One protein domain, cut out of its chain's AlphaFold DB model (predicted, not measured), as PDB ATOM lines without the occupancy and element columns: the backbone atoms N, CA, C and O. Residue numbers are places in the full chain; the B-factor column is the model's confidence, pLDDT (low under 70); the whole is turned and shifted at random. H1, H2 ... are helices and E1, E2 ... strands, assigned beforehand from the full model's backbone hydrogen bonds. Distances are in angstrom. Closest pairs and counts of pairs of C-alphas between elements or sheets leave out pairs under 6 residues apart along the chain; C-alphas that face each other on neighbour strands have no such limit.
ATOM      1  N   PHE A   6     -47.423  -3.003 -25.246       84.12
ATOM      2  CA  PHE A   6     -48.452  -2.021 -24.950       84.12
ATOM      3  C   PHE A   6     -48.759  -2.091 -23.464       84.12
ATOM      4  O   PHE A   6     -49.138  -3.139 -22.942       84.12
ATOM      5  N   TYR A   7     -48.621  -0.955 -22.798       83.88
ATOM      6  CA  TYR A   7     -48.916  -0.813 -21.386       83.88
ATOM      7  C   TYR A   7     -50.086   0.141 -21.208       83.88
ATOM      8  O   TYR A   7     -50.190   1.155 -21.896       83.88
ATOM      9  N   VAL A   8     -50.959  -0.176 -20.258       83.00
ATOM     10  CA  VAL A   8     -52.000   0.737 -19.795       83.00
ATOM     11  C   VAL A   8     -51.615   1.184 -18.396       83.00
ATOM     12  O   VAL A   8     -51.526   0.368 -17.481       83.00
ATOM     13  N   ILE A   9     -51.375   2.479 -18.239       81.50
ATOM     14  CA  ILE A   9     -51.128   3.104 -16.945       81.50
ATOM     15  C   ILE A   9     -52.450   3.695 -16.468       81.50
ATOM     16  O   ILE A   9     -53.084   4.464 -17.188       81.50
ATOM     17  N   SER A  10     -52.875   3.340 -15.260       78.56
ATOM     18  CA  SER A  10     -54.077   3.892 -14.635       78.56
ATOM     19  C   SER A  10     -53.827   4.255 -13.181       78.56
ATOM     20  O   SER A  10     -53.011   3.637 -12.491       78.56
ATOM     21  N   LYS A  11     -54.547   5.267 -12.693       74.12
ATOM     22  CA  LYS A  11     -54.619   5.524 -11.254       74.12
ATOM     23  C   LYS A  11     -55.565   4.510 -10.626       74.12
ATOM     24  O   LYS A  11     -56.676   4.302 -11.100       74.12
ATOM     25  N   GLN A  12     -55.130   3.920  -9.519       67.00
ATOM     26  CA  GLN A  12     -55.844   2.862  -8.797       67.00
ATOM     27  C   GLN A  12     -57.267   3.263  -8.351       67.00
ATOM     28  O   GLN A  12     -58.088   2.396  -8.071       67.00
ATOM     29  N   SER A  13     -57.555   4.567  -8.288       63.16
ATOM     30  CA  SER A  13     -58.802   5.149  -7.783       63.16
ATOM     31  C   SER A  13     -59.705   5.774  -8.853       63.16
ATOM     32  O   SER A  13     -60.719   6.359  -8.486       63.16
ATOM     33  N   ASP A  14     -59.343   5.723 -10.138       58.06
ATOM     34  CA  ASP A  14     -60.044   6.483 -11.178       58.06
ATOM     35  C   ASP A  14     -60.210   5.642 -12.451       58.06
ATOM     36  O   ASP A  14     -59.260   5.417 -13.201       58.06
ATOM     37  N   SER A  15     -61.424   5.142 -12.688       56.91
ATOM     38  CA  SER A  15     -61.756   4.261 -13.819       56.91
ATOM     39  C   SER A  15     -61.828   4.986 -15.172       56.91
ATOM     40  O   SER A  15     -62.201   4.373 -16.168       56.91
ATOM     41  N   GLY A  16     -61.551   6.294 -15.209       58.31
ATOM     42  CA  GLY A  16     -61.649   7.124 -16.415       58.31
ATOM     43  C   GLY A  16     -60.314   7.500 -17.062       58.31
ATOM     44  O   GLY A  16     -60.287   7.785 -18.256       58.31
ATOM     45  N   ASN A  17     -59.205   7.475 -16.315       64.19
ATOM     46  CA  ASN A  17     -57.920   8.015 -16.768       64.19
ATOM     47  C   ASN A  17     -56.918   6.888 -17.044       64.19
ATOM     48  O   ASN A  17     -56.058   6.567 -16.218       64.19
ATOM     49  N   HIS A  18     -57.062   6.269 -18.215       77.06
ATOM     50  CA  HIS A  18     -56.138   5.267 -18.737       77.06
ATOM     51  C   HIS A  18     -55.212   5.903 -19.777       77.06
ATOM     52  O   HIS A  18     -55.676   6.454 -20.774       77.06
ATOM     53  N   LEU A  19     -53.901   5.792 -19.570       83.75
ATOM     54  CA  LEU A  19     -52.891   6.174 -20.552       83.75
ATOM     55  C   LEU A  19     -52.329   4.920 -21.210       83.75
ATOM     56  O   LEU A  19     -51.677   4.102 -20.561       83.75
ATOM     57  N   THR A  20     -52.560   4.775 -22.511       87.25
ATOM     58  CA  THR A  20     -51.897   3.762 -23.332       87.25
ATOM     59  C   THR A  20     -50.503   4.243 -23.722       87.25
ATOM     60  O   THR A  20     -50.340   5.270 -24.385       87.25
ATOM     61  N   VAL A  21     -49.493   3.473 -23.330       88.75
ATOM     62  CA  VAL A  21     -48.083   3.699 -23.648       88.75
ATOM     63  C   VAL A  21     -47.600   2.567 -24.539       88.75
ATOM     64  O   VAL A  21     -47.801   1.394 -24.222       88.75
ATOM     65  N   GLN A  22     -46.937   2.908 -25.640       90.69
ATOM     66  CA  GLN A  22     -46.220   1.927 -26.445       90.69
ATOM     67  C   GLN A  22     -44.723   2.029 -26.157       90.69
ATOM     68  O   GLN A  22     -44.094   3.034 -26.498       90.69
ATOM     69  N   LEU A  23     -44.160   0.979 -25.558       92.19
ATOM     70  CA  LEU A  23     -42.720   0.853 -25.365       92.19
ATOM     71  C   LEU A  23     -42.076   0.271 -26.624       92.19
ATOM     72  O   LEU A  23     -42.549  -0.710 -27.201       92.19
ATOM     73  N   ILE A  24     -40.988   0.897 -27.060       93.31
ATOM     74  CA  ILE A  24     -40.216   0.493 -28.226       93.31
ATOM     75  C   ILE A  24     -38.750   0.429 -27.810       93.31
ATOM     76  O   ILE A  24     -38.095   1.448 -27.590       93.31
ATOM     77  N   SER A  25     -38.233  -0.789 -27.720       94.88
ATOM     78  CA  SER A  25     -36.833  -1.037 -27.394       94.88
ATOM     79  C   SER A  25     -35.943  -0.847 -28.619       94.88
ATOM     80  O   SER A  25     -36.316  -1.196 -29.744       94.88
ATOM     81  N   SER A  26     -34.748  -0.306 -28.396       95.75
ATOM     82  CA  SER A  26     -33.747  -0.153 -29.445       95.75
ATOM     83  C   SER A  26     -33.299  -1.508 -29.971       95.75
ATOM     84  O   SER A  26     -33.070  -2.459 -29.225       95.75
ATOM     85  N   MET A  27     -33.115  -1.565 -31.281       94.50
ATOM     86  CA  MET A  27     -32.443  -2.656 -31.965       94.50
ATOM     87  C   MET A  27     -30.917  -2.527 -31.809       94.50
ATOM     88  O   MET A  27     -30.425  -1.441 -31.482       94.50
ATOM     89  N   PRO A  28     -30.153  -3.605 -32.072       93.06
ATOM     90  CA  PRO A  28     -28.701  -3.522 -32.197       93.06
ATOM     91  C   PRO A  28     -28.287  -2.470 -33.230       93.06
ATOM     92  O   PRO A  28     -28.877  -2.390 -34.309       93.06
ATOM     93  N   VAL A  29     -27.270  -1.673 -32.898       93.00
ATOM     94  CA  VAL A  29     -26.809  -0.557 -33.733       93.00
ATOM     95  C   VAL A  29     -25.482  -0.885 -34.401       93.00
ATOM     96  O   VAL A  29     -24.483  -1.157 -33.736       93.00
ATOM     97  N   GLU A  30     -25.441  -0.745 -35.722       91.56
ATOM     98  CA  GLU A  30     -24.198  -0.707 -36.489       91.56
ATOM     99  C   GLU A  30     -23.665   0.733 -36.553       91.56
ATOM    100  O   GLU A  30     -24.158   1.565 -37.319       91.56
ATOM    101  N   LYS A  31     -22.640   1.043 -35.746       88.06
ATOM    102  CA  LYS A  31     -22.079   2.406 -35.635       88.06
ATOM    103  C   LYS A  31     -21.546   2.967 -36.958       88.06
ATOM    104  O   LYS A  31     -21.616   4.170 -37.162       88.06
ATOM    105  N   LEU A  32     -21.057   2.119 -37.863       88.06
ATOM    106  CA  LEU A  32     -20.569   2.550 -39.183       88.06
ATOM    107  C   LEU A  32     -21.689   3.080 -40.089       88.06
ATOM    108  O   LEU A  32     -21.430   3.868 -40.994       88.06
ATOM    109  N   VAL A  33     -22.927   2.641 -39.855       89.38
ATOM    110  CA  VAL A  33     -24.095   3.028 -40.654       89.38
ATOM    111  C   VAL A  33     -24.841   4.183 -39.993       89.38
ATOM    112  O   VAL A  33     -25.216   5.139 -40.668       89.38
ATOM    113  N   HIS A  34     -25.049   4.086 -38.679       92.25
ATOM    114  CA  HIS A  34     -25.928   4.979 -37.924       92.25
ATOM    115  C   HIS A  34     -25.197   5.999 -37.052       92.25
ATOM    116  O   HIS A  34     -25.863   6.824 -36.439       92.25
ATOM    117  N   GLY A  35     -23.873   5.918 -36.937       92.94
ATOM    118  CA  GLY A  35     -23.070   6.871 -36.180       92.94
ATOM    119  C   GLY A  35     -22.670   8.093 -36.997       92.94
ATOM    120  O   GLY A  35     -22.966   8.204 -38.188       92.94
ATOM    121  N   SER A  36     -21.970   9.002 -36.326       92.94
ATOM    122  CA  SER A  36     -21.421  10.206 -36.938       92.94
ATOM    123  C   SER A  36     -20.419   9.894 -38.045       92.94
ATOM    124  O   SER A  36     -19.551   9.032 -37.898       92.94
ATOM    125  N   LYS A  37     -20.521  10.646 -39.144       91.06
ATOM    126  CA  LYS A  37     -19.575  10.619 -40.263       91.06
ATOM    127  C   LYS A  37     -18.619  11.815 -40.259       91.06
ATOM    128  O   LYS A  37     -17.603  11.758 -40.944       91.06
ATOM    129  N   ASN A  38     -18.911  12.860 -39.478       88.12
ATOM    130  CA  ASN A  38     -18.053  14.042 -39.316       88.12
ATOM    131  C   ASN A  38     -17.280  14.082 -37.989       88.12
ATOM    132  O   ASN A  38     -16.643  15.089 -37.691       88.12
ATOM    133  N   GLY A  39     -17.328  13.013 -37.191       85.44
ATOM    134  CA  GLY A  39     -16.622  12.946 -35.909       85.44
ATOM    135  C   GLY A  39     -17.308  13.708 -34.775       85.44
ATOM    136  O   GLY A  39     -16.637  14.144 -33.851       85.44
ATOM    137  N   ASN A  40     -18.630  13.881 -34.837       88.69
ATOM    138  CA  ASN A  40     -19.421  14.337 -33.701       88.69
ATOM    139  C   ASN A  40     -19.375  13.308 -32.561       88.69
ATOM    140  O   ASN A  40     -19.500  12.101 -32.793       88.69
ATOM    141  N   ASP A  41     -19.279  13.807 -31.329       88.00
ATOM    142  CA  ASP A  41     -19.177  13.000 -30.109       88.00
ATOM    143  C   ASP A  41     -20.536  12.395 -29.716       88.00
ATOM    144  O   ASP A  41     -21.268  12.891 -28.852       88.00
ATOM    145  N   VAL A  42     -20.903  11.319 -30.416       93.94
ATOM    146  CA  VAL A  42     -22.114  10.535 -30.159       93.94
ATOM    147  C   VAL A  42     -21.817   9.473 -29.106       93.94
ATOM    148  O   VAL A  42     -21.141   8.475 -29.370       93.94
ATOM    149  N   GLN A  43     -22.376   9.662 -27.917       94.69
ATOM    150  CA  GLN A  43     -22.182   8.782 -26.772       94.69
ATOM    151  C   GLN A  43     -22.966   7.469 -26.913       94.69
ATOM    152  O   GLN A  43     -22.435   6.381 -26.675       94.69
ATOM    153  N   ALA A  44     -24.240   7.557 -27.299       95.75
ATOM    154  CA  ALA A  44     -25.112   6.403 -27.491       95.75
ATOM    155  C   ALA A  44     -26.073   6.627 -28.662       95.75
ATOM    156  O   ALA A  44     -26.372   7.758 -29.037       95.75
ATOM    157  N   ILE A  45     -26.546   5.529 -29.251       97.00
ATOM    158  CA  ILE A  45     -27.459   5.557 -30.393       97.00
ATOM    159  C   ILE A  45     -28.656   4.671 -30.065       97.00
ATOM    160  O   ILE A  45     -28.482   3.499 -29.728       97.00
ATOM    161  N   GLY A  46     -29.856   5.227 -30.193       97.00
ATOM    162  CA  GLY A  46     -31.101   4.469 -30.198       97.00
ATOM    163  C   GLY A  46     -31.567   4.246 -31.634       97.00
ATOM    164  O   GLY A  46     -31.764   5.211 -32.366       97.00
ATOM    165  N   LEU A  47     -31.748   2.990 -32.045       96.62
ATOM    166  CA  LEU A  47     -32.291   2.622 -33.356       96.62
ATOM    167  C   LEU A  47     -33.627   1.912 -33.178       96.62
ATOM    168  O   LEU A  47     -33.685   0.794 -32.670       96.62
ATOM    169  N   PHE A  48     -34.699   2.514 -33.673       94.94
ATOM    170  CA  PHE A  48     -36.051   2.014 -33.470       94.94
ATOM    171  C   PHE A  48     -36.731   1.763 -34.808       94.94
ATOM    172  O   PHE A  48     -36.789   2.644 -35.665       94.94
ATOM    173  N   LYS A  49     -37.290   0.562 -34.987       91.62
ATOM    174  CA  LYS A  49     -38.098   0.212 -36.164       91.62
ATOM    175  C   LYS A  49     -39.455  -0.304 -35.725       91.62
ATOM    176  O   LYS A  49     -39.568  -1.390 -35.160       91.62
ATOM    177  N   PHE A  50     -40.510   0.440 -36.032       87.62
ATOM    178  CA  PHE A  50     -41.870   0.099 -35.614       87.62
ATOM    179  C   PHE A  50     -42.896   0.449 -36.695       87.62
ATOM    180  O   PHE A  50     -42.558   0.946 -37.764       87.62
ATOM    181  N   LYS A  51     -44.167   0.102 -36.481       83.38
ATOM    182  CA  LYS A  51     -45.266   0.493 -37.380       83.38
ATOM    183  C   LYS A  51     -46.276   1.269 -36.564       83.38
ATOM    184  O   LYS A  51     -46.706   0.727 -35.544       83.38
ATOM    185  N   LEU A  52     -46.689   2.427 -37.067       77.94
ATOM    186  CA  LEU A  52     -47.909   3.076 -36.607       77.94
ATOM    187  C   LEU A  52     -49.092   2.195 -37.010       77.94
ATOM    188  O   LEU A  52     -49.219   1.800 -38.174       77.94
ATOM    189  N   ILE A  53     -49.903   1.824 -36.029       68.75
ATOM    190  CA  ILE A  53     -51.155   1.110 -36.251       68.75
ATOM    191  C   ILE A  53     -52.257   2.138 -36.027       68.75
ATOM    192  O   ILE A  53     -52.330   2.702 -34.944       68.75
ATOM    193  N   SER A  54     -53.109   2.349 -37.028       60.91
ATOM    194  CA  SER A  54     -54.409   2.977 -36.802       60.91
ATOM    195  C   SER A  54     -55.344   1.896 -36.262       60.91
ATOM    196  O   SER A  54     -55.911   1.111 -37.026       60.91
ATOM    197  N   SER A  55     -55.417   1.766 -34.945       58.66
ATOM    198  CA  SER A  55     -56.376   0.881 -34.277       58.66
ATOM    199  C   SER A  55     -57.061   1.643 -33.157       58.66
ATOM    200  O   SER A  55     -56.572   2.687 -32.747       58.66
ATOM    201  N   GLU A  56     -58.151   1.100 -32.622       57.25
ATOM    202  CA  GLU A  56     -58.866   1.692 -31.482       57.25
ATOM    203  C   GLU A  56     -57.981   1.873 -30.230       57.25
ATOM    204  O   GLU A  56     -58.307   2.673 -29.361       57.25
ATOM    205  N   GLN A  57     -56.833   1.183 -30.154       63.41
ATOM    206  CA  GLN A  57     -55.827   1.310 -29.091       63.41
ATOM    207  C   GLN A  57     -54.581   2.069 -29.568       63.41
ATOM    208  O   GLN A  57     -53.453   1.583 -29.456       63.41
ATOM    209  N   GLU A  58     -54.760   3.260 -30.143       74.44
ATOM    210  CA  GLU A  58     -53.618   4.138 -30.403       74.44
ATOM    211  C   GLU A  58     -52.952   4.533 -29.073       74.44
ATOM    212  O   GLU A  58     -53.635   4.933 -28.121       74.44
ATOM    213  N   PRO A  59     -51.617   4.399 -28.962       82.31
ATOM    214  CA  PRO A  59     -50.927   4.868 -27.780       82.31
ATOM    215  C   PRO A  59     -51.049   6.382 -27.715       82.31
ATOM    216  O   PRO A  59     -50.879   7.076 -28.717       82.31
ATOM    217  N   VAL A  60     -51.292   6.909 -26.524       86.75
ATOM    218  CA  VAL A  60     -51.230   8.352 -26.282       86.75
ATOM    219  C   VAL A  60     -49.768   8.798 -26.176       86.75
ATOM    220  O   VAL A  60     -49.448   9.954 -26.452       86.75
ATOM    221  N   ILE A  61     -48.869   7.878 -25.806       90.19
ATOM    222  CA  ILE A  61     -47.451   8.142 -25.558       90.19
ATOM    223  C   ILE A  61     -46.581   7.035 -26.161       90.19
ATOM    224  O   ILE A  61     -46.865   5.845 -26.007       90.19
ATOM    225  N   PHE A  62     -45.477   7.434 -26.789       91.94
ATOM    226  CA  PHE A  62     -44.375   6.540 -27.131       91.94
ATOM    227  C   PHE A  62     -43.266   6.643 -26.086       91.94
ATOM    228  O   PHE A  62     -42.866   7.744 -25.704       91.94
ATOM    229  N   ALA A  63     -42.752   5.488 -25.669       94.00
ATOM    230  CA  ALA A  63     -41.544   5.370 -24.868       94.00
ATOM    231  C   ALA A  63     -40.473   4.643 -25.690       94.00
ATOM    232  O   ALA A  63     -40.675   3.500 -26.096       94.00
ATOM    233  N   PHE A  64     -39.340   5.292 -25.943       95.38
ATOM    234  CA  PHE A  64     -38.215   4.702 -26.669       95.38
ATOM    235  C   PHE A  64     -37.075   4.418 -25.702       95.38
ATOM    236  O   PHE A  64     -36.507   5.352 -25.145       95.38
ATOM    237  N   ALA A  65     -36.740   3.145 -25.510       95.81
ATOM    238  CA  ALA A  65     -35.720   2.723 -24.553       95.81
ATOM    239  C   ALA A  65     -34.462   2.227 -25.269       95.81
ATOM    240  O   ALA A  65     -34.540   1.358 -26.142       95.81
ATOM    241  N   PHE A  66     -33.291   2.739 -24.896       95.62
ATOM    242  CA  PHE A  66     -32.015   2.310 -25.472       95.62
ATOM    243  C   PHE A  66     -30.896   2.281 -24.435       95.62
ATOM    244  O   PHE A  66     -30.909   3.019 -23.455       95.62
ATOM    245  N   GLN A  67     -29.918   1.401 -24.646       94.88
ATOM    246  CA  GLN A  67     -28.789   1.259 -23.732       94.88
ATOM    247  C   GLN A  67     -27.733   2.329 -24.018       94.88
ATOM    248  O   GLN A  67     -27.167   2.384 -25.111       94.88
ATOM    249  N   ASN A  68     -27.384   3.104 -22.998       93.25
ATOM    250  CA  ASN A  68     -26.191   3.934 -22.983       93.25
ATOM    251  C   ASN A  68     -25.055   3.155 -22.317       93.25
ATOM    252  O   ASN A  68     -24.921   3.121 -21.092       93.25
ATOM    253  N   SER A  69     -24.235   2.487 -23.130       88.31
ATOM    254  CA  SER A  69     -23.138   1.646 -22.637       88.31
ATOM    255  C   SER A  69     -22.046   2.435 -21.916       88.31
ATOM    256  O   SER A  69     -21.376   1.874 -21.058       88.31
ATOM    257  N   PHE A  70     -21.892   3.727 -22.214       88.88
ATOM    258  CA  PHE A  70     -20.919   4.583 -21.539       88.88
ATOM    259  C   PHE A  70     -21.320   4.868 -20.084       88.88
ATOM    260  O   PHE A  70     -20.482   4.806 -19.191       88.88
ATOM    261  N   LYS A  71     -22.610   5.128 -19.828       90.50
ATOM    262  CA  LYS A  71     -23.152   5.335 -18.469       90.50
ATOM    263  C   LYS A  71     -23.604   4.041 -17.782       90.50
ATOM    264  O   LYS A  71     -23.970   4.071 -16.614       90.50
ATOM    265  N   ASN A  72     -23.596   2.919 -18.502       91.50
ATOM    266  CA  ASN A  72     -24.160   1.644 -18.063       91.50
ATOM    267  C   ASN A  72     -25.624   1.761 -17.582       91.50
ATOM    268  O   ASN A  72     -26.013   1.157 -16.585       91.50
ATOM    269  N   GLN A  73     -26.437   2.545 -18.297       93.62
ATOM    270  CA  GLN A  73     -27.843   2.785 -17.960       93.62
ATOM    271  C   GLN A  73     -28.744   2.716 -19.196       93.62
ATOM    272  O   GLN A  73     -28.276   2.877 -20.326       93.62
ATOM    273  N   VAL A  74     -30.035   2.481 -18.970       94.00
ATOM    274  CA  VAL A  74     -31.066   2.603 -20.005       94.00
ATOM    275  C   VAL A  74     -31.552   4.045 -20.017       94.00
ATOM    276  O   VAL A  74     -31.931   4.567 -18.976       94.00
ATOM    277  N   GLU A  75     -31.546   4.662 -21.192       95.94
ATOM    278  CA  GLU A  75     -32.128   5.982 -21.432       95.94
ATOM    279  C   GLU A  75     -33.529   5.790 -22.018       95.94
ATOM    280  O   GLU A  75     -33.726   4.917 -22.877       95.94
ATOM    281  N   ILE A  76     -34.501   6.593 -21.575       95.81
ATOM    282  CA  ILE A  76     -35.883   6.492 -22.045       95.81
ATOM    283  C   ILE A  76     -36.357   7.846 -22.571       95.81
ATOM    284  O   ILE A  76     -36.357   8.848 -21.865       95.81
ATOM    285  N   ILE A  77     -36.817   7.875 -23.820       96.31
ATOM    286  CA  ILE A  77     -37.448   9.052 -24.426       96.31
ATOM    287  C   ILE A  77     -38.959   8.888 -24.358       96.31
ATOM    288  O   ILE A  77     -39.502   7.961 -24.959       96.31
ATOM    289  N   ILE A  78     -39.634   9.794 -23.653       94.75
ATOM    290  CA  ILE A  78     -41.083   9.770 -23.431       94.75
ATOM    291  C   ILE A  78     -41.714  10.939 -24.183       94.75
ATOM    292  O   ILE A  78     -41.598  12.099 -23.782       94.75
ATOM    293  N   ILE A  79     -42.410  10.636 -25.277       92.94
ATOM    294  CA  ILE A  79     -42.976  11.644 -26.175       92.94
ATOM    295  C   ILE A  79     -44.466  11.377 -26.436       92.94
ATOM    296  O   ILE A  79     -44.842  10.255 -26.787       92.94
ATOM    297  N   PRO A  80     -45.344  12.392 -26.304       91.62
ATOM    298  CA  PRO A  80     -46.742  12.258 -26.696       91.62
ATOM    299  C   PRO A  80     -46.873  11.898 -28.176       91.62
ATOM    300  O   PRO A  80     -46.203  12.484 -29.028       91.62
ATOM    301  N   THR A  81     -47.793  10.994 -28.502       88.75
ATOM    302  CA  THR A  81     -48.030  10.533 -29.876       88.75
ATOM    303  C   THR A  81     -48.320  11.688 -30.823       88.75
ATOM    304  O   THR A  81     -47.759  11.732 -31.913       88.75
ATOM    305  N   LEU A  82     -49.122  12.675 -30.408       86.81
ATOM    306  CA  LEU A  82     -49.413  13.847 -31.238       86.81
ATOM    307  C   LEU A  82     -48.151  14.660 -31.566       86.81
ATOM    308  O   LEU A  82     -47.985  15.101 -32.700       86.81
ATOM    309  N   GLU A  83     -47.256  14.836 -30.596       90.44
ATOM    310  CA  GLU A  83     -46.002  15.574 -30.775       90.44
ATOM    311  C   GLU A  83     -45.029  14.795 -31.666       90.44
ATOM    312  O   GLU A  83     -44.472  15.351 -32.614       90.44
ATOM    313  N   PHE A  84     -44.904  13.487 -31.429       90.06
ATOM    314  CA  PHE A  84     -44.130  12.582 -32.274       90.06
ATOM    315  C   PHE A  84     -44.619  12.620 -33.728       90.06
ATOM    316  O   PHE A  84     -43.840  12.823 -34.661       90.06
ATOM    317  N   LEU A  85     -45.933  12.489 -33.930       86.06
ATOM    318  CA  LEU A  85     -46.549  12.580 -35.246       86.06
ATOM    319  C   LEU A  85     -46.345  13.965 -35.852       86.06
ATOM    320  O   LEU A  85     -46.021  14.045 -37.026       86.06
ATOM    321  N   ARG A  86     -46.463  15.060 -35.097       85.69
ATOM    322  CA  ARG A  86     -46.216  16.411 -35.625       85.69
ATOM    323  C   ARG A  86     -44.805  16.540 -36.202       85.69
ATOM    324  O   ARG A  86     -44.660  17.060 -37.310       85.69
ATOM    325  N   ARG A  87     -43.798  16.035 -35.484       86.31
ATOM    326  CA  ARG A  87     -42.388  16.066 -35.903       86.31
ATOM    327  C   ARG A  87     -42.120  15.148 -37.101       86.31
ATOM    328  O   ARG A  87     -41.466  15.563 -38.052       86.31
ATOM    329  N   HIS A  88     -42.716  13.954 -37.139       76.56
ATOM    330  CA  HIS A  88     -42.497  12.995 -38.234       76.56
ATOM    331  C   HIS A  88     -43.418  13.152 -39.462       76.56
ATOM    332  O   HIS A  88     -43.041  12.753 -40.567       76.56
ATOM    333  N   VAL A  89     -44.626  13.703 -39.313       65.00
ATOM    334  CA  VAL A  89     -45.643  13.832 -40.381       65.00
ATOM    335  C   VAL A  89     -45.478  15.132 -41.166       65.00
ATOM    336  O   VAL A  89     -45.748  15.125 -42.368       65.00
ATOM    337  N   LYS A  90     -44.915  16.203 -40.580       53.03
ATOM    338  CA  LYS A  90     -44.504  17.397 -41.350       53.03
ATOM    339  C   LYS A  90     -43.554  17.066 -42.512       53.03
ATOM    340  O   LYS A  90     -43.497  17.826 -43.471       53.03
ATOM    341  N   MET A  91     -42.875  15.915 -42.482       47.91
ATOM    342  CA  MET A  91     -42.019  15.465 -43.579       47.91
ATOM    343  C   MET A  91     -42.725  14.704 -44.713       47.91
ATOM    344  O   MET A  91     -42.138  14.621 -45.789       47.91
ATOM    345  N   LYS A  92     -43.933  14.128 -44.551       47.25
ATOM    346  CA  LYS A  92     -44.595  13.365 -45.640       47.25
ATOM    347  C   LYS A  92     -46.122  13.510 -45.608       47.25
ATOM    348  O   LYS A  92     -46.782  13.004 -44.710       47.25
ATOM    349  N   SER A  93     -46.670  14.118 -46.661       44.16
ATOM    350  CA  SER A  93     -48.085  14.458 -46.910       44.16
ATOM    351  C   SER A  93     -49.068  13.280 -47.072       44.16
ATOM    352  O   SER A  93     -50.146  13.451 -47.637       44.16
ATOM    353  N   GLN A  94     -48.747  12.077 -46.591       47.66
ATOM    354  CA  GLN A  94     -49.614  10.905 -46.738       47.66
ATOM    355  C   GLN A  94     -50.026  10.353 -45.376       47.66
ATOM    356  O   GLN A  94     -49.196  10.205 -44.478       47.66
ATOM    357  N   ARG A  95     -51.324  10.045 -45.242       52.53
ATOM    358  CA  ARG A  95     -51.929   9.458 -44.038       52.53
ATOM    359  C   ARG A  95     -51.080   8.267 -43.564       52.53
ATOM    360  O   ARG A  95     -50.839   7.361 -44.362       52.53
ATOM    361  N   PRO A  96     -50.626   8.236 -42.300       53.44
ATOM    362  CA  PRO A  96     -49.639   7.271 -41.829       53.44
ATOM    363  C   PRO A  96     -50.296   5.933 -41.460       53.44
ATOM    364  O   PRO A  96     -50.070   5.393 -40.385       53.44
ATOM    365  N   CYS A  97     -51.124   5.377 -42.341       53.41
ATOM    366  CA  CYS A  97     -51.711   4.063 -42.120       53.41
ATOM    367  C   CYS A  97     -50.715   2.998 -42.616       53.41
ATOM    368  O   CYS A  97     -50.371   2.965 -43.796       53.41
ATOM    369  N   HIS A  98     -50.188   2.171 -41.705       58.84
ATOM    370  CA  HIS A  98     -49.273   1.037 -41.962       58.84
ATOM    371  C   HIS A  98     -47.817   1.342 -42.345       58.84
ATOM    372  O   HIS A  98     -47.063   0.424 -42.697       58.84
ATOM    373  N   LYS A  99     -47.364   2.591 -42.227       70.94
ATOM    374  CA  LYS A  99     -45.974   2.934 -42.538       70.94
ATOM    375  C   LYS A  99     -45.027   2.379 -41.468       70.94
ATOM    376  O   LYS A  99     -45.206   2.615 -40.272       70.94
ATOM    377  N   ARG A 100     -44.002   1.638 -41.905       81.81
ATOM    378  CA  ARG A 100     -42.843   1.331 -41.057       81.81
ATOM    379  C   ARG A 100     -42.077   2.630 -40.821       81.81
ATOM    380  O   ARG A 100     -41.691   3.291 -41.783       81.81
ATOM    381  N   ILE A 101     -41.905   2.982 -39.559       87.50
ATOM    382  CA  ILE A 101     -41.074   4.092 -39.121       87.50
ATOM    383  C   ILE A 101     -39.735   3.523 -38.687       87.50
ATOM    384  O   ILE A 101     -39.681   2.523 -37.972       87.50
ATOM    385  N   GLU A 102     -38.682   4.173 -39.157       91.19
ATOM    386  CA  GLU A 102     -37.346   4.078 -38.599       91.19
ATOM    387  C   GLU A 102     -37.067   5.406 -37.900       91.19
ATOM    388  O   GLU A 102     -37.362   6.458 -38.470       91.19
ATOM    389  N   LEU A 103     -36.566   5.335 -36.673       94.25
ATOM    390  CA  LEU A 103     -36.117   6.470 -35.884       94.25
ATOM    391  C   LEU A 103     -34.702   6.166 -35.393       94.25
ATOM    392  O   LEU A 103     -34.465   5.098 -34.822       94.25
ATOM    393  N   VAL A 104     -33.781   7.096 -35.613       96.19
ATOM    394  CA  VAL A 104     -32.410   7.052 -35.104       96.19
ATOM    395  C   VAL A 104     -32.224   8.247 -34.187       96.19
ATOM    396  O   VAL A 104     -32.307   9.381 -34.643       96.19
ATOM    397  N   LEU A 105     -31.965   7.997 -32.909       97.50
ATOM    398  CA  LEU A 105     -31.667   9.039 -31.933       97.50
ATOM    399  C   LEU A 105     -30.192   8.992 -31.560       97.50
ATOM    400  O   LEU A 105     -29.668   7.924 -31.239       97.50
ATOM    401  N   TRP A 106     -29.534  10.144 -31.582       97.00
ATOM    402  CA  TRP A 106     -28.178  10.311 -31.069       97.00
ATOM    403  C   TRP A 106     -28.230  10.966 -29.704       97.00
ATOM    404  O   TRP A 106     -28.758  12.065 -29.566       97.00
ATOM    405  N   PHE A 107     -27.665  10.288 -28.712       96.62
ATOM    406  CA  PHE A 107     -27.383  10.848 -27.401       96.62
ATOM    407  C   PHE A 107     -25.946  11.364 -27.413       96.62
ATOM    408  O   PHE A 107     -25.008  10.585 -27.594       96.62
ATOM    409  N   MET A 108     -25.780  12.664 -27.231       95.19
ATOM    410  CA  MET A 108     -24.488  13.344 -27.244       95.19
ATOM    411  C   MET A 108     -23.848  13.336 -25.852       95.19
ATOM    412  O   MET A 108     -24.546  13.258 -24.841       95.19
ATOM    413  N   GLU A 109     -22.522  13.469 -25.775       91.75
ATOM    414  CA  GLU A 109     -21.805  13.491 -24.485       91.75
ATOM    415  C   GLU A 109     -22.231  14.634 -23.549       91.75
ATOM    416  O   GLU A 109     -22.178  14.502 -22.327       91.75
ATOM    417  N   ASP A 110     -22.703  15.749 -24.109       91.56
ATOM    418  CA  ASP A 110     -23.215  16.895 -23.355       91.56
ATOM    419  C   ASP A 110     -24.680  16.745 -22.909       91.56
ATOM    420  O   ASP A 110     -25.261  17.693 -22.385       91.56
ATOM    421  N   GLY A 111     -25.266  15.555 -23.071       92.12
ATOM    422  CA  GLY A 111     -26.599  15.214 -22.572       92.12
ATOM    423  C   GLY A 111     -27.750  15.586 -23.504       92.12
ATOM    424  O   GLY A 111     -28.905  15.358 -23.148       92.12
ATOM    425  N   PHE A 112     -27.457  16.127 -24.686       95.44
ATOM    426  CA  PHE A 112     -28.471  16.424 -25.693       95.44
ATOM    427  C   PHE A 112     -28.860  15.180 -26.489       95.44
ATOM    428  O   PHE A 112     -28.034  14.295 -26.732       95.44
ATOM    429  N   VAL A 113     -30.116  15.132 -26.931       96.94
ATOM    430  CA  VAL A 113     -30.649  14.038 -27.745       96.94
ATOM    431  C   VAL A 113     -31.226  14.596 -29.034       96.94
ATOM    432  O   VAL A 113     -32.113  15.445 -28.985       96.94
ATOM    433  N   TYR A 114     -30.776  14.088 -30.180       96.62
ATOM    434  CA  TYR A 114     -31.241  14.552 -31.488       96.62
ATOM    435  C   TYR A 114     -31.778  13.422 -32.361       96.62
ATOM    436  O   TYR A 114     -31.261  12.305 -32.336       96.62
ATOM    437  N   ASP A 115     -32.782  13.735 -33.179       95.62
ATOM    438  CA  ASP A 115     -33.192  12.897 -34.303       95.62
ATOM    439  C   ASP A 115     -32.150  12.987 -35.426       95.62
ATOM    440  O   ASP A 115     -31.954  14.029 -36.051       95.62
ATOM    441  N   ALA A 116     -31.478  11.866 -35.669       95.19
ATOM    442  CA  ALA A 116     -30.474  11.675 -36.708       95.19
ATOM    443  C   ALA A 116     -30.979  10.748 -37.831       95.19
ATOM    444  O   ALA A 116     -30.199  10.207 -38.622       95.19
ATOM    445  N   THR A 117     -32.293  10.528 -37.917       93.12
ATOM    446  CA  THR A 117     -32.902   9.660 -38.928       93.12
ATOM    447  C   THR A 117     -32.607  10.180 -40.333       93.12
ATOM    448  O   THR A 117     -33.068  11.249 -40.725       93.12
ATOM    449  N   ASN A 118     -31.893   9.385 -41.136       89.25
ATOM    450  CA  ASN A 118     -31.471   9.740 -42.500       89.25
ATOM    451  C   ASN A 118     -30.676  11.055 -42.601       89.25
ATOM    452  O   ASN A 118     -30.736  11.726 -43.634       89.25
ATOM    453  N   ILE A 119     -29.932  11.434 -41.558       90.00
ATOM    454  CA  ILE A 119     -29.102  12.635 -41.619       90.00
ATOM    455  C   ILE A 119     -27.967  12.459 -42.648       90.00
ATOM    456  O   ILE A 119     -27.266  11.442 -42.665       90.00
ATOM    457  N   SER A 120     -27.816  13.424 -43.565       91.06
ATOM    458  CA  SER A 120     -26.706  13.442 -44.530       91.06
ATOM    459  C   SER A 120     -25.415  13.928 -43.871       91.06
ATOM    460  O   SER A 120     -25.458  14.518 -42.795       91.06
ATOM    461  N   LEU A 121     -24.270  13.736 -44.532       91.56
ATOM    462  CA  LEU A 121     -22.987  14.270 -44.058       91.56
ATOM    463  C   LEU A 121     -23.053  15.798 -43.887       91.56
ATOM    464  O   LEU A 121     -22.637  16.340 -42.870       91.56
ATOM    465  N   GLU A 122     -23.612  16.500 -44.867       91.62
ATOM    466  CA  GLU A 122     -23.738  17.958 -44.853       91.62
ATOM    467  C   GLU A 122     -24.715  18.417 -43.770       91.62
ATOM    468  O   GLU A 122     -24.451  19.390 -43.068       91.62
ATOM    469  N   SER A 123     -25.828  17.694 -43.611       89.25
ATOM    470  CA  SER A 123     -26.839  17.997 -42.593       89.25
ATOM    471  C   SER A 123     -26.296  17.746 -41.192       89.25
ATOM    472  O   SER A 123     -26.537  18.540 -40.292       89.25
ATOM    473  N   GLU A 124     -25.521  16.681 -41.003       92.88
ATOM    474  CA  GLU A 124     -24.831  16.403 -39.749       92.88
ATOM    475  C   GLU A 124     -23.858  17.536 -39.412       92.88
ATOM    476  O   GLU A 124     -23.886  18.062 -38.300       92.88
ATOM    477  N   TRP A 125     -23.040  17.957 -40.382       90.50
ATOM    478  CA  TRP A 125     -22.109  19.062 -40.180       90.50
ATOM    479  C   TRP A 125     -22.841  20.363 -39.830       90.50
ATOM    480  O   TRP A 125     -22.444  21.061 -38.903       90.50
ATOM    481  N   TYR A 126     -23.924  20.678 -40.537       90.38
ATOM    482  CA  TYR A 126     -24.647  21.931 -40.356       90.38
ATOM    483  C   TYR A 126     -25.482  21.971 -39.069       90.38
ATOM    484  O   TYR A 126     -25.471  22.975 -38.357       90.38
ATOM    485  N   PHE A 127     -26.211  20.893 -38.763       90.81
ATOM    486  CA  PHE A 127     -27.157  20.862 -37.647       90.81
ATOM    487  C   PHE A 127     -26.543  20.398 -36.336       90.81
ATOM    488  O   PHE A 127     -26.915  20.926 -35.289       90.81
ATOM    489  N   LEU A 128     -25.640  19.413 -36.382       92.06
ATOM    490  CA  LEU A 128     -25.184  18.694 -35.192       92.06
ATOM    491  C   LEU A 128     -23.746  19.017 -34.770       92.06
ATOM    492  O   LEU A 128     -23.370  18.672 -33.647       92.06
ATOM    493  N   SER A 129     -22.964  19.719 -35.598       88.94
ATOM    494  CA  SER A 129     -21.653  20.219 -35.164       88.94
ATOM    495  C   SER A 129     -21.814  21.278 -34.082       88.94
ATOM    496  O   SER A 129     -22.568  22.243 -34.232       88.94
ATOM    497  N   LYS A 130     -21.068  21.124 -32.990       85.12
ATOM    498  CA  LYS A 130     -21.094  22.056 -31.864       85.12
ATOM    499  C   LYS A 130     -20.155  23.236 -32.122       85.12
ATOM    500  O   LYS A 130     -18.936  23.095 -32.049       85.12
ATOM    501  N   GLY A 131     -20.726  24.401 -32.427       79.00
ATOM    502  CA  GLY A 131     -19.994  25.661 -32.575       79.00
ATOM    503  C   GLY A 131     -20.017  26.519 -31.306       79.00
ATOM    504  O   GLY A 131     -20.591  26.145 -30.284       79.00
ATOM    505  N   VAL A 132     -19.445  27.726 -31.386       75.94
ATOM    506  CA  VAL A 132     -19.401  28.715 -30.280       75.94
ATOM    507  C   VAL A 132     -20.806  29.163 -29.820       75.94
ATOM    508  O   VAL A 132     -20.950  29.699 -28.727       75.94
ATOM    509  N   GLY A 133     -21.852  28.897 -30.610       78.56
ATOM    510  CA  GLY A 133     -23.256  29.184 -30.287       78.56
ATOM    511  C   GLY A 133     -24.127  27.961 -29.973       78.56
ATOM    512  O   GLY A 133     -25.342  28.105 -29.967       78.56
ATOM    513  N   GLY A 134     -23.540  26.779 -29.753       87.12
ATOM    514  CA  GLY A 134     -24.291  25.523 -29.641       87.12
ATOM    515  C   GLY A 134     -24.489  24.841 -30.994       87.12
ATOM    516  O   GLY A 134     -23.713  25.070 -31.930       87.12
ATOM    517  N   ARG A 135     -25.492  23.965 -31.083       92.94
ATOM    518  CA  ARG A 135     -25.855  23.265 -32.322       92.94
ATOM    519  C   ARG A 135     -27.051  23.956 -32.959       92.94
ATOM    520  O   ARG A 135     -27.966  24.401 -32.277       92.94
ATOM    521  N   MET A 136     -27.103  23.990 -34.287       93.44
ATOM    522  CA  MET A 136     -28.258  24.563 -34.993       93.44
ATOM    523  C   MET A 136     -29.537  23.733 -34.801       93.44
ATOM    524  O   MET A 136     -30.630  24.224 -35.073       93.44
ATOM    525  N   ALA A 137     -29.411  22.481 -34.353       93.38
ATOM    526  CA  ALA A 137     -30.541  21.639 -33.986       93.38
ATOM    527  C   ALA A 137     -31.202  22.029 -32.651       93.38
ATOM    528  O   ALA A 137     -32.336  21.605 -32.423       93.38
ATOM    529  N   ASP A 138     -30.548  22.822 -31.797       93.31
ATOM    530  CA  ASP A 138     -31.033  23.138 -30.449       93.31
ATOM    531  C   ASP A 138     -32.411  23.817 -30.485       93.31
ATOM    532  O   ASP A 138     -32.634  24.792 -31.206       93.31
ATOM    533  N   GLY A 139     -33.370  23.278 -29.725       90.31
ATOM    534  CA  GLY A 139     -34.748  23.782 -29.669       90.31
ATOM    535  C   GLY A 139     -35.587  23.566 -30.936       90.31
ATOM    536  O   GLY A 139     -36.726  24.034 -30.999       90.31
ATOM    537  N   THR A 140     -35.062  22.870 -31.948       91.88
ATOM    538  CA  THR A 140     -35.798  22.562 -33.185       91.88
ATOM    539  C   THR A 140     -36.613  21.268 -33.066       91.88
ATOM    540  O   THR A 140     -36.561  20.560 -32.060       91.88
ATOM    541  N   ASP A 141     -37.352  20.906 -34.121       91.31
ATOM    542  CA  ASP A 141     -38.061  19.618 -34.183       91.31
ATOM    543  C   ASP A 141     -37.096  18.407 -34.116       91.31
ATOM    544  O   ASP A 141     -37.532  17.317 -33.738       91.31
ATOM    545  N   LEU A 142     -35.799  18.597 -34.413       93.44
ATOM    546  CA  LEU A 142     -34.756  17.572 -34.275       93.44
ATOM    547  C   LEU A 142     -34.290  17.376 -32.828       93.44
ATOM    548  O   LEU A 142     -33.674  16.358 -32.543       93.44
ATOM    549  N   ASP A 143     -34.559  18.315 -31.920       95.81
ATOM    550  CA  ASP A 143     -34.114  18.253 -30.526       95.81
ATOM    551  C   ASP A 143     -35.135  17.514 -29.655       95.81
ATOM    552  O   ASP A 143     -36.253  17.983 -29.404       95.81
ATOM    553  N   PHE A 144     -34.742  16.329 -29.195       96.19
ATOM    554  CA  PHE A 144     -35.527  15.440 -28.345       96.19
ATOM    555  C   PHE A 144     -35.128  15.519 -26.867       96.19
ATOM    556  O   PHE A 144     -35.702  14.806 -26.044       96.19
ATOM    557  N   THR A 145     -34.198  16.403 -26.501       96.44
ATOM    558  CA  THR A 145     -33.631  16.496 -25.146       96.44
ATOM    559  C   THR A 145     -34.713  16.689 -24.082       96.44
ATOM    560  O   THR A 145     -34.693  16.039 -23.044       96.44
ATOM    561  N   SER A 146     -35.736  17.501 -24.368       95.25
ATOM    562  CA  SER A 146     -36.856  17.767 -23.443       95.25
ATOM    563  C   SER A 146     -37.843  16.602 -23.230       95.25
ATOM    564  O   SER A 146     -38.857  16.787 -22.547       95.25
ATOM    565  N   PHE A 147     -37.598  15.452 -23.866       95.44
ATOM    566  CA  PHE A 147     -38.364  14.211 -23.707       95.44
ATOM    567  C   PHE A 147     -37.566  13.108 -23.004       95.44
ATOM    568  O   PHE A 147     -38.123  12.045 -22.719       95.44
ATOM    569  N   LEU A 148     -36.274  13.330 -22.748       95.38
ATOM    570  CA  LEU A 148     -35.434  12.390 -22.016       95.38
ATOM    571  C   LEU A 148     -35.917  12.283 -20.566       95.38
ATOM    572  O   LEU A 148     -36.079  13.297 -19.889       95.38
ATOM    573  N   ASP A 149     -36.203  11.055 -20.131       91.88
ATOM    574  CA  ASP A 149     -36.693  10.684 -18.798       91.88
ATOM    575  C   ASP A 149     -37.846  11.559 -18.274       91.88
ATOM    576  O   ASP A 149     -38.011  11.773 -17.074       91.88
ATOM    577  N   SER A 150     -38.682  12.056 -19.190       89.25
ATOM    578  CA  SER A 150     -39.750  13.019 -18.907       89.25
ATOM    579  C   SER A 150     -41.020  12.350 -18.360       89.25
ATOM    580  O   SER A 150     -42.109  12.454 -18.933       89.25
ATOM    581  N   TRP A 151     -40.888  11.607 -17.257       84.44
ATOM    582  CA  TRP A 151     -41.974  10.841 -16.628       84.44
ATOM    583  C   TRP A 151     -43.143  11.720 -16.172       84.44
ATOM    584  O   TRP A 151     -44.285  11.271 -16.105       84.44
ATOM    585  N   GLU A 152     -42.900  12.992 -15.879       82.75
ATOM    586  CA  GLU A 152     -43.934  13.977 -15.569       82.75
ATOM    587  C   GLU A 152     -44.929  14.188 -16.715       82.75
ATOM    588  O   GLU A 152     -46.086  14.507 -16.450       82.75
ATOM    589  N   ARG A 153     -44.536  13.923 -17.969       72.31
ATOM    590  CA  ARG A 153     -45.441  13.974 -19.130       72.31
ATOM    591  C   ARG A 153     -46.476  12.848 -19.136       72.31
ATOM    592  O   ARG A 153     -47.444  12.928 -19.883       72.31
ATOM    593  N   LEU A 154     -46.308  11.831 -18.288       69.50
ATOM    594  CA  LEU A 154     -47.295  10.773 -18.054       69.50
ATOM    595  C   LEU A 154     -48.366  11.178 -17.027       69.50
ATOM    596  O   LEU A 154     -49.242  10.377 -16.724       69.50
ATOM    597  N   LYS A 155     -48.298  12.381 -16.439       64.38
ATOM    598  CA  LYS A 155     -49.250  12.843 -15.411       64.38
ATOM    599  C   LYS A 155     -50.438  13.641 -15.972       64.38
ATOM    600  O   LYS A 155     -51.088  14.322 -15.179       64.38
TER     601      LYS A 155
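Overview. This is residues 6 to 155 of the 156 residues of an uncharacterized protein of Bacteroidetes bacterium ADurb.Bin145 (UniProt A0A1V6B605). Two sheets lie partly face to face as a loose sandwich, their strands crossed at 60 degrees: the strongly twisted, curled sheet E1, E2, E4, E5 and the smaller sheet E3, E6, E7. The E1 and E2 hairpin lies at one end of the longest axis and H3 at the other, while H2 and H4 sit on opposite faces of the four-stranded sheet. The printed part has 150 residues, with four named helices and seven named strands in the order E1 E2 H1 E3 E4 E5 H2 E6 E7 H3 H4, in the mixed class of helices and strands. The larger sheet is mixed, in the order E1, E2, E4, E5; the other, E3, E6, E7, is antiparallel. The whole is compact, with a radius of gyration of the C-alphas of 16.2 A and spans of 51 by 36 by 30 A.

Arrangement. E1, residues 6 to 10, and E2, residues 18 to 25, form an antiparallel hairpin, with N 9 and O 19 2.8 A apart. E2 is the parallel neighbour of E4, residues 61 to 68, with N 24 and O 63 at 2.8 A. E4 and E5, residues 73 to 80, form another hairpin, with N 64 and O 77 at 2.8 A. In the second sheet E3, residues 42 to 51, is antiparallel to E6, residues 100 to 108, with N 48 and O 103 at 2.8 A. E6 and E7, residues 113 to 115, form a hairpin, with N 106 and O 114 at 2.9 A. Between the sheets, the closest C-alphas of E3 and E4 are those of Ala 44 and Asn 68, 5.3 A apart. H2, residues 81 to 89, stands up from the larger sheet over E5, at a height of 7.9 A. H4, residues 151 to 155, is on the opposite face at a height of 8.3 A, only just over E4, on which 3 of its 5 C-alphas fall. H1, residues 31 to 34, only grazes the sheet E3, E6, E7; H3, residues 121 to 128, is only just on it, with 5 pairs of C-alphas within 10 A, and only grazes it with residues 127 to 128. Every O i to N i+4 pair is within hydrogen-bond range in H2 and H3; H4 has 0 of 1 but 2 of 2 O i to N i+3 pairs, and H1 is too short for an i+4 pair.

Along the chain. E1 begins at C-alpha 6, (-48.452, -2.021, -24.950). E2 measures 22.1 A from first to last C-alpha, E3 26.2 A, E4 21.8 A, E5 22.9 A and E6 25.9 A. E3 begins at C-alpha 42, (-22.114, 10.535, -30.159), and H4 ends at C-alpha 155, (-49.250, 12.843, -15.411).

Size, cuts and confidence. The C-alphas farthest apart, of Ser 13 and Glu 122, are 52.6 A apart. The printed part has no cut, and its one long link is residues 129 to 150. Mean pLDDT of the printed part is 85.2; residues 12 to 17, 53 to 57, 89 to 98 and 154 to 155 are under 70.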